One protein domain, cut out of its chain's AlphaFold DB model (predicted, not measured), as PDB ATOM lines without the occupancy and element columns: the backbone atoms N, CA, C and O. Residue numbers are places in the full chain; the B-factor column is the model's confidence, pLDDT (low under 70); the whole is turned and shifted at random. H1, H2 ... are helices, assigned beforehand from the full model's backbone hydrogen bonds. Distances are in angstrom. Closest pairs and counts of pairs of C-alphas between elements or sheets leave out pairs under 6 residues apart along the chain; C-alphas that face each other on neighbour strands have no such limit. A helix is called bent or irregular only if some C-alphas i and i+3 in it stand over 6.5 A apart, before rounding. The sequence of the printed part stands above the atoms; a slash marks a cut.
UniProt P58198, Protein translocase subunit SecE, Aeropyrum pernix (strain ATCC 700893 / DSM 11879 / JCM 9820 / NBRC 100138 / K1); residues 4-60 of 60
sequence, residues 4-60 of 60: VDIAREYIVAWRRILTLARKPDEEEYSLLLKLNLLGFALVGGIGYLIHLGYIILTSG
ATOM      1  N   VAL A   4      23.283  93.187 122.616       95.98
ATOM      2  CA  VAL A   4      24.190  93.767 123.618       95.98
ATOM      3  C   VAL A   4      24.020  93.117 124.996       95.98
ATOM      4  O   VAL A   4      25.022  92.850 125.659       95.98
ATOM      5  N   ASP A   5      22.784  92.835 125.422       96.16
ATOM      6  CA  ASP A   5      22.514  92.175 126.707       96.16
ATOM      7  C   ASP A   5      23.076  90.750 126.697       96.16
ATOM      8  O   ASP A   5      23.762  90.346 127.634       96.16
ATOM      9  N   ILE A   6      22.874  90.038 125.583       95.76
ATOM     10  CA  ILE A   6      23.399  88.688 125.349       95.76
ATOM     11  C   ILE A   6      24.934  88.692 125.395       95.76
ATOM     12  O   ILE A   6      25.544  87.897 126.106       95.76
ATOM     13  N   ALA A   7      25.581  89.617 124.681       96.78
ATOM     14  CA  ALA A   7      27.036  89.738 124.687       96.78
ATOM     15  C   ALA A   7      27.583  90.037 126.092       96.78
ATOM     16  O   ALA A   7      28.581  89.448 126.509       96.78
ATOM     17  N   ARG A   8      26.915  90.916 126.852       96.78
ATOM     18  CA  ARG A   8      27.289  91.225 128.238       96.78
ATOM     19  C   ARG A   8      27.167  89.995 129.136       96.78
ATOM     20  O   ARG A   8      28.076  89.747 129.928       96.78
ATOM     21  N   GLU A   9      26.087  89.231 129.007       96.19
ATOM     22  CA  GLU A   9      25.876  87.992 129.756       96.19
ATOM     23  C   GLU A   9      26.985  86.969 129.468       96.19
ATOM     24  O   GLU A   9      27.591  86.443 130.406       96.19
ATOM     25  N   TYR A  10      27.348  86.778 128.195       96.60
ATOM     26  CA  TYR A  10      28.474  85.922 127.817       96.60
ATOM     27  C   TYR A  10      29.795  86.409 128.413       96.60
ATOM     28  O   TYR A  10      30.509  85.623 129.028       96.60
ATOM     29  N   ILE A  11      30.123  87.697 128.313       96.98
ATOM     30  CA  ILE A  11      31.376  88.229 128.872       96.98
ATOM     31  C   ILE A  11      31.452  87.997 130.390       96.98
ATOM     32  O   ILE A  11      32.496  87.589 130.905       96.98
ATOM     33  N   VAL A  12      30.353  88.217 131.119       96.41
ATOM     34  CA  VAL A  12      30.290  87.968 132.568       96.41
ATOM     35  C   VAL A  12      30.466  86.479 132.879       96.41
ATOM     36  O   VAL A  12      31.223  86.135 133.792       96.41
ATOM     37  N   ALA A  13      29.834  85.594 132.104       95.94
ATOM     38  CA  ALA A  13      29.996  84.150 132.248       95.94
ATOM     39  C   ALA A  13      31.448  83.709 132.005       95.94
ATOM     40  O   ALA A  13      32.017  82.983 132.817       95.94
ATOM     41  N   TRP A  14      32.087  84.212 130.949       96.21
ATOM     42  CA  TRP A  14      33.485  83.919 130.628       96.21
ATOM     43  C   TRP A  14      34.435  84.407 131.716       96.21
ATOM     44  O   TRP A  14      35.310  83.661 132.152       96.21
ATOM     45  N   ARG A  15      34.230  85.625 132.233       95.85
ATOM     46  CA  ARG A  15      35.006  86.133 133.371       95.85
ATOM     47  C   ARG A  15      34.877  85.214 134.586       95.85
ATOM     48  O   ARG A  15      35.883  84.917 135.223       95.85
ATOM     49  N   ARG A  16      33.667  84.738 134.894       95.78
ATOM     50  CA  ARG A  16      33.439  83.789 135.994       95.78
ATOM     51  C   ARG A  16      34.169  82.465 135.763       95.78
ATOM     52  O   ARG A  16      34.779  81.960 136.700       95.78
ATOM     53  N   ILE A  17      34.141  81.932 134.540       95.00
ATOM     54  CA  ILE A  17      34.874  80.712 134.169       95.00
ATOM     55  C   ILE A  17      36.374  80.907 134.398       95.00
ATOM     56  O   ILE A  17      36.994  80.071 135.045       95.00
ATOM     57  N   LEU A  18      36.945  82.030 133.958       92.68
ATOM     58  CA  LEU A  18      38.369  82.326 134.141       92.68
ATOM     59  C   LEU A  18      38.766  82.485 135.616       92.68
ATOM     60  O   LEU A  18      39.860  82.080 135.991       92.68
ATOM     61  N   THR A  19      37.897  83.051 136.460       92.65
ATOM     62  CA  THR A  19      38.147  83.156 137.909       92.65
ATOM     63  C   THR A  19      38.061  81.805 138.621       92.65
ATOM     64  O   THR A  19      38.759  81.596 139.608       92.65
ATOM     65  N   LEU A  20      37.198  80.901 138.153       93.94
ATOM     66  CA  LEU A  20      37.028  79.566 138.738       93.94
ATOM     67  C   LEU A  20      38.035  78.542 138.199       93.94
ATOM     68  O   LEU A  20      38.299  77.542 138.863       93.94
ATOM     69  N   ALA A  21      38.570  78.761 136.999       89.47
ATOM     70  CA  ALA A  21      39.534  77.866 136.385       89.47
ATOM     71  C   ALA A  21      40.848  77.849 137.181       89.47
ATOM     72  O   ALA A  21      41.402  78.889 137.542       89.47
ATOM     73  N   ARG A  22      41.380  76.648 137.426       88.56
ATOM     74  CA  ARG A  22      42.725  76.471 137.979       88.56
ATOM     75  C   ARG A  22      43.745  76.971 136.954       88.56
ATOM     76  O   ARG A  22      43.653  76.605 135.785       88.56
ATOM     77  N   LYS A  23      44.740  77.755 137.390       88.98
ATOM     78  CA  LYS A  23      45.902  78.072 136.546       88.98
ATOM     79  C   LYS A  23      46.554  76.742 136.118       88.98
ATOM     80  O   LYS A  23      46.887  75.963 137.014       88.98
ATOM     81  N   PRO A  24      46.698  76.460 134.812       85.70
ATOM     82  CA  PRO A  24      47.339  75.231 134.365       85.70
ATOM     83  C   PRO A  24      48.790  75.215 134.841       85.70
ATOM     84  O   PRO A  24      49.440  76.265 134.907       85.70
ATOM     85  N   ASP A  25      49.274  74.026 135.181       92.59
ATOM     86  CA  ASP A  25      50.691  73.829 135.463       92.59
ATOM     87  C   ASP A  25      51.517  73.918 134.167       92.59
ATOM     88  O   ASP A  25      50.971  73.817 133.063       92.59
ATOM     89  N   GLU A  26      52.829  74.110 134.279       93.72
ATOM     90  CA  GLU A  26      53.726  74.236 133.123       93.72
ATOM     91  C   GLU A  26      53.661  72.998 132.210       93.72
ATOM     92  O   GLU A  26      53.646  73.126 130.981       93.72
ATOM     93  N   GLU A  27      53.539  71.806 132.800       94.59
ATOM     94  CA  GLU A  27      53.373  70.541 132.077       94.59
ATOM     95  C   GLU A  27      52.051  70.491 131.295       94.59
ATOM     96  O   GLU A  27      52.037  70.148 130.108       94.59
ATOM     97  N   GLU A  28      50.946  70.885 131.936       93.33
ATOM     98  CA  GLU A  28      49.609  70.934 131.333       93.33
ATOM     99  C   GLU A  28      49.576  71.941 130.176       93.33
ATOM    100  O   GLU A  28      49.093  71.632 129.085       93.33
ATOM    101  N   TYR A  29      50.169  73.121 130.371       95.05
ATOM    102  CA  TYR A  29      50.287  74.136 129.329       95.05
ATOM    103  C   TYR A  29      51.119  73.643 128.139       95.05
ATOM    104  O   TYR A  29      50.695  73.788 126.992       95.05
ATOM    105  N   SER A  30      52.273  73.015 128.389       96.50
ATOM    106  CA  SER A  30      53.127  72.452 127.335       96.50
ATOM    107  C   SER A  30      52.406  71.359 126.543       96.50
ATOM    108  O   SER A  30      52.487  71.323 125.313       96.50
ATOM    109  N   LEU A  31      51.658  70.488 127.227       96.63
ATOM    110  CA  LEU A  31      50.855  69.445 126.594       96.63
ATOM    111  C   LEU A  31      49.766  70.042 125.694       96.63
ATOM    112  O   LEU A  31      49.659  69.664 124.526       96.63
ATOM    113  N   LEU A  32      48.995  71.002 126.212       96.19
ATOM    114  CA  LEU A  32      47.952  71.692 125.451       96.19
ATOM    115  C   LEU A  32      48.537  72.448 124.256       96.19
ATOM    116  O   LEU A  32      47.972  72.396 123.165       96.19
ATOM    117  N   LEU A  33      49.677  73.117 124.424       97.11
ATOM    118  CA  LEU A  33      50.361  73.812 123.339       97.11
ATOM    119  C   LEU A  33      50.792  72.837 122.238       97.11
ATOM    120  O   LEU A  33      50.502  73.081 121.069       97.11
ATOM    121  N   LYS A  34      51.428  71.713 122.596       97.78
ATOM    122  CA  LYS A  34      51.811  70.663 121.635       97.78
ATOM    123  C   LYS A  34      50.598  70.120 120.884       97.78
ATOM    124  O   LYS A  34      50.663  69.972 119.667       97.78
ATOM    125  N   LEU A  35      49.494  69.869 121.588       98.22
ATOM    126  CA  LEU A  35      48.250  69.393 120.985       98.22
ATOM    127  C   LEU A  35      47.675  70.413 119.992       98.22
ATOM    128  O   LEU A  35      47.316  70.045 118.876       98.22
ATOM    129  N   ASN A  36      47.628  71.692 120.372       97.73
ATOM    130  CA  ASN A  36      47.157  72.762 119.494       97.73
ATOM    131  C   ASN A  36      48.054  72.912 118.262       97.73
ATOM    132  O   ASN A  36      47.546  72.972 117.148       97.73
ATOM    133  N   LEU A  37      49.380  72.919 118.436       98.21
ATOM    134  CA  LEU A  37      50.335  72.991 117.325       98.21
ATOM    135  C   LEU A  37      50.196  71.804 116.372       98.21
ATOM    136  O   LEU A  37      50.216  71.996 115.159       98.21
ATOM    137  N   LEU A  38      50.009  70.595 116.903       98.36
ATOM    138  CA  LEU A  38      49.742  69.408 116.097       98.36
ATOM    139  C   LEU A  38      48.427  69.560 115.322       98.36
ATOM    140  O   LEU A  38      48.393  69.288 114.124       98.36
ATOM    141  N   GLY A  39      47.371  70.064 115.965       98.20
ATOM    142  CA  GLY A  39      46.107  70.394 115.305       98.20
ATOM    143  C   GLY A  39      46.282  71.406 114.167       98.20
ATOM    144  O   GLY A  39      45.823  71.159 113.053       98.20
ATOM    145  N   PHE A  40      47.006  72.502 114.405       98.35
ATOM    146  CA  PHE A  40      47.322  73.497 113.377       98.35
ATOM    147  C   PHE A  40      48.147  72.913 112.229       98.35
ATOM    148  O   PHE A  40      47.853  73.201 111.072       98.35
ATOM    149  N   ALA A  41      49.141  72.074 112.523       98.05
ATOM    150  CA  ALA A  41      49.955  71.415 111.507       98.05
ATOM    151  C   ALA A  41      49.127  70.456 110.641       98.05
ATOM    152  O   ALA A  41      49.311  70.420 109.429       98.05
ATOM    153  N   LEU A  42      48.181  69.722 111.236       98.23
ATOM    154  CA  LEU A  42      47.277  68.845 110.493       98.23
ATOM    155  C   LEU A  42      46.316  69.639 109.606       98.23
ATOM    156  O   LEU A  42      46.236  69.380 108.408       98.23
ATOM    157  N   VAL A  43      45.613  70.627 110.166       98.40
ATOM    158  CA  VAL A  43      44.659  71.455 109.408       98.40
ATOM    159  C   VAL A  43      45.381  72.233 108.305       98.40
ATOM    160  O   VAL A  43      44.944  72.226 107.154       98.40
ATOM    161  N   GLY A  44      46.518  72.849 108.634       98.07
ATOM    162  CA  GLY A  44      47.367  73.555 107.679       98.07
ATOM    163  C   GLY A  44      47.948  72.627 106.615       98.07
ATOM    164  O   GLY A  44      47.938  72.975 105.440       98.07
ATOM    165  N   GLY A  45      48.386  71.424 106.995       98.25
ATOM    166  CA  GLY A  45      48.899  70.408 106.079       98.25
ATOM    167  C   GLY A  45      47.844  69.926 105.085       98.25
ATOM    168  O   GLY A  45      48.110  69.878 103.890       98.25
ATOM    169  N   ILE A  46      46.622  69.649 105.547       98.35
ATOM    170  CA  ILE A  46      45.497  69.288 104.670       98.35
ATOM    171  C   ILE A  46      45.180  70.439 103.709       98.35
ATOM    172  O   ILE A  46      45.083  70.221 102.502       98.35
ATOM    173  N   GLY A  47      45.071  71.669 104.222       98.39
ATOM    174  CA  GLY A  47      44.843  72.853 103.391       98.39
ATOM    175  C   GLY A  47      45.944  73.056 102.344       98.39
ATOM    176  O   GLY A  47      45.649  73.328 101.180       98.39
ATOM    177  N   TYR A  48      47.204  72.848 102.729       98.02
ATOM    178  CA  TYR A  48      48.356  72.924 101.833       98.02
ATOM    179  C   TYR A  48      48.314  71.851 100.740       98.02
ATOM    180  O   TYR A  48      48.535  72.173  99.578       98.02
ATOM    181  N   LEU A  49      47.975  70.601 101.070       98.15
ATOM    182  CA  LEU A  49      47.854  69.522 100.084       98.15
ATOM    183  C   LEU A  49      46.738  69.786  99.067       98.15
ATOM    184  O   LEU A  49      46.941  69.569  97.873       98.15
ATOM    185  N   ILE A  50      45.586  70.297  99.516       97.83
ATOM    186  CA  ILE A  50      44.487  70.704  98.625       97.83
ATOM    187  C   ILE A  50      44.957  71.818  97.685       97.83
ATOM    188  O   ILE A  50      44.744  71.741  96.476       97.83
ATOM    189  N   HIS A  51      45.623  72.840  98.228       96.67
ATOM    190  CA  HIS A  51      46.144  73.952  97.439       96.67
ATOM    191  C   HIS A  51      47.201  73.500  96.424       96.67
ATOM    192  O   HIS A  51      47.160  73.909  95.266       96.67
ATOM    193  N   LEU A  52      48.108  72.611  96.832       97.05
ATOM    194  CA  LEU A  52      49.133  72.042  95.966       97.05
ATOM    195  C   LEU A  52      48.510  71.233  94.822       97.05
ATOM    196  O   LEU A  52      48.889  71.423  93.670       97.05
ATOM    197  N   GLY A  53      47.523  70.382  95.117       97.23
ATOM    198  CA  GLY A  53      46.786  69.635  94.098       97.23
ATOM    199  C   GLY A  53      46.055  70.554  93.115       97.23
ATOM    200  O   GLY A  53      46.129  70.338  91.909       97.23
ATOM    201  N   TYR A  54      45.420  71.624  93.607       97.02
ATOM    202  CA  TYR A  54      44.794  72.643  92.760       97.02
ATOM    203  C   TYR A  54      45.803  73.340  91.839       97.02
ATOM    204  O   TYR A  54      45.533  73.491  90.646       97.02
ATOM    205  N   ILE A  55      46.973  73.727  92.364       97.24
ATOM    206  CA  ILE A  55      48.048  74.312  91.555       97.24
ATOM    207  C   ILE A  55      48.474  73.327  90.473       97.24
ATOM    208  O   ILE A  55      48.477  73.705  89.308       97.24
ATOM    209  N   ILE A  56      48.780  72.073  90.815       96.73
ATOM    210  CA  ILE A  56      49.234  71.062  89.846       96.73
ATOM    211  C   ILE A  56      48.194  70.852  88.734       96.73
ATOM    212  O   ILE A  56      48.563  70.792  87.568       96.73
ATOM    213  N   LEU A  57      46.904  70.789  89.077       96.03
ATOM    214  CA  LEU A  57      45.824  70.591  88.103       96.03
ATOM    215  C   LEU A  57      45.538  71.817  87.224       96.03
ATOM    216  O   LEU A  57      45.029  71.655  86.125       96.03
ATOM    217  N   THR A  58      45.808  73.030  87.714       94.87
ATOM    218  CA  THR A  58      45.563  74.282  86.968       94.87
ATOM    219  C   THR A  58      46.794  74.735  86.175       94.87
ATOM    220  O   THR A  58      46.671  75.514  85.235       94.87
ATOM    221  N   SER A  59      47.990  74.297  86.580       85.60
ATOM    222  CA  SER A  59      49.267  74.668  85.953       85.60
ATOM    223  C   SER A  59      49.760  73.686  84.886       85.60
ATOM    224  O   SER A  59      50.738  74.004  84.208       85.60
ATOM    225  N   GLY A  60      49.107  72.530  84.731       76.75
ATOM    226  CA  GLY A  60      49.297  71.606  83.605       76.75
ATOM    227  C   GLY A  60      48.217  71.782  82.550       76.75
ATOM    228  O   GLY A  60      48.562  71.651  81.355       76.75
TER     229      GLY A  60
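Overview. This is residues 4 to 60 of the 60 residues of the protein "Protein translocase subunit SecE" of Aeropyrum pernix (strain ATCC 700893 / DSM 11879 / JCM 9820 / NBRC 100138 / K1) (UniProt P58198). Picture an open V: a long helix, H2, makes one arm, a shorter helix, H1, makes the other, and the link between them forms the corner. The arms have no contact with each other, and the space between them is empty. The printed part has 57 residues with two named helices, H1 then H2, and no named strand; its class is all helix. It is extended, with a radius of gyration of the C-alphas of 19.9 A, and only just flat, spanning 56 by 38 by 8 A.

Arrangement. Start with the longest helix, H2, residues 26 to 59, and then look back along the chain to H1, residues 4 to 20. The two are apart, with no C-alpha of the one within 8 A of the other. Between them, residues 21 to 25 form a tight link. In both H1 and H2, every O i to N i+4 pair is within hydrogen-bond range, and neither helix is bent.

Along the chain. Find C-alpha 26 at (53.726, 74.236, 133.123); from there H2 runs 47.4 A to C-alpha 59 at (49.267, 74.668, 85.953). Then find C-alpha 4 at (24.190, 93.767, 123.618), where H1 begins; it ends 24.4 A away at C-alpha 20.

Size, cuts and confidence. The two C-alphas farthest apart are those of Leu 20 and Gly 60, at 57.0 A, and Gly 60 is the chain's last residue. Residues 4 to 23, 25 to 31 and 33 to 60 stand free. The printed part has no cut. The mean pLDDT of the printed part is 95.4, and no printed residue is under 70.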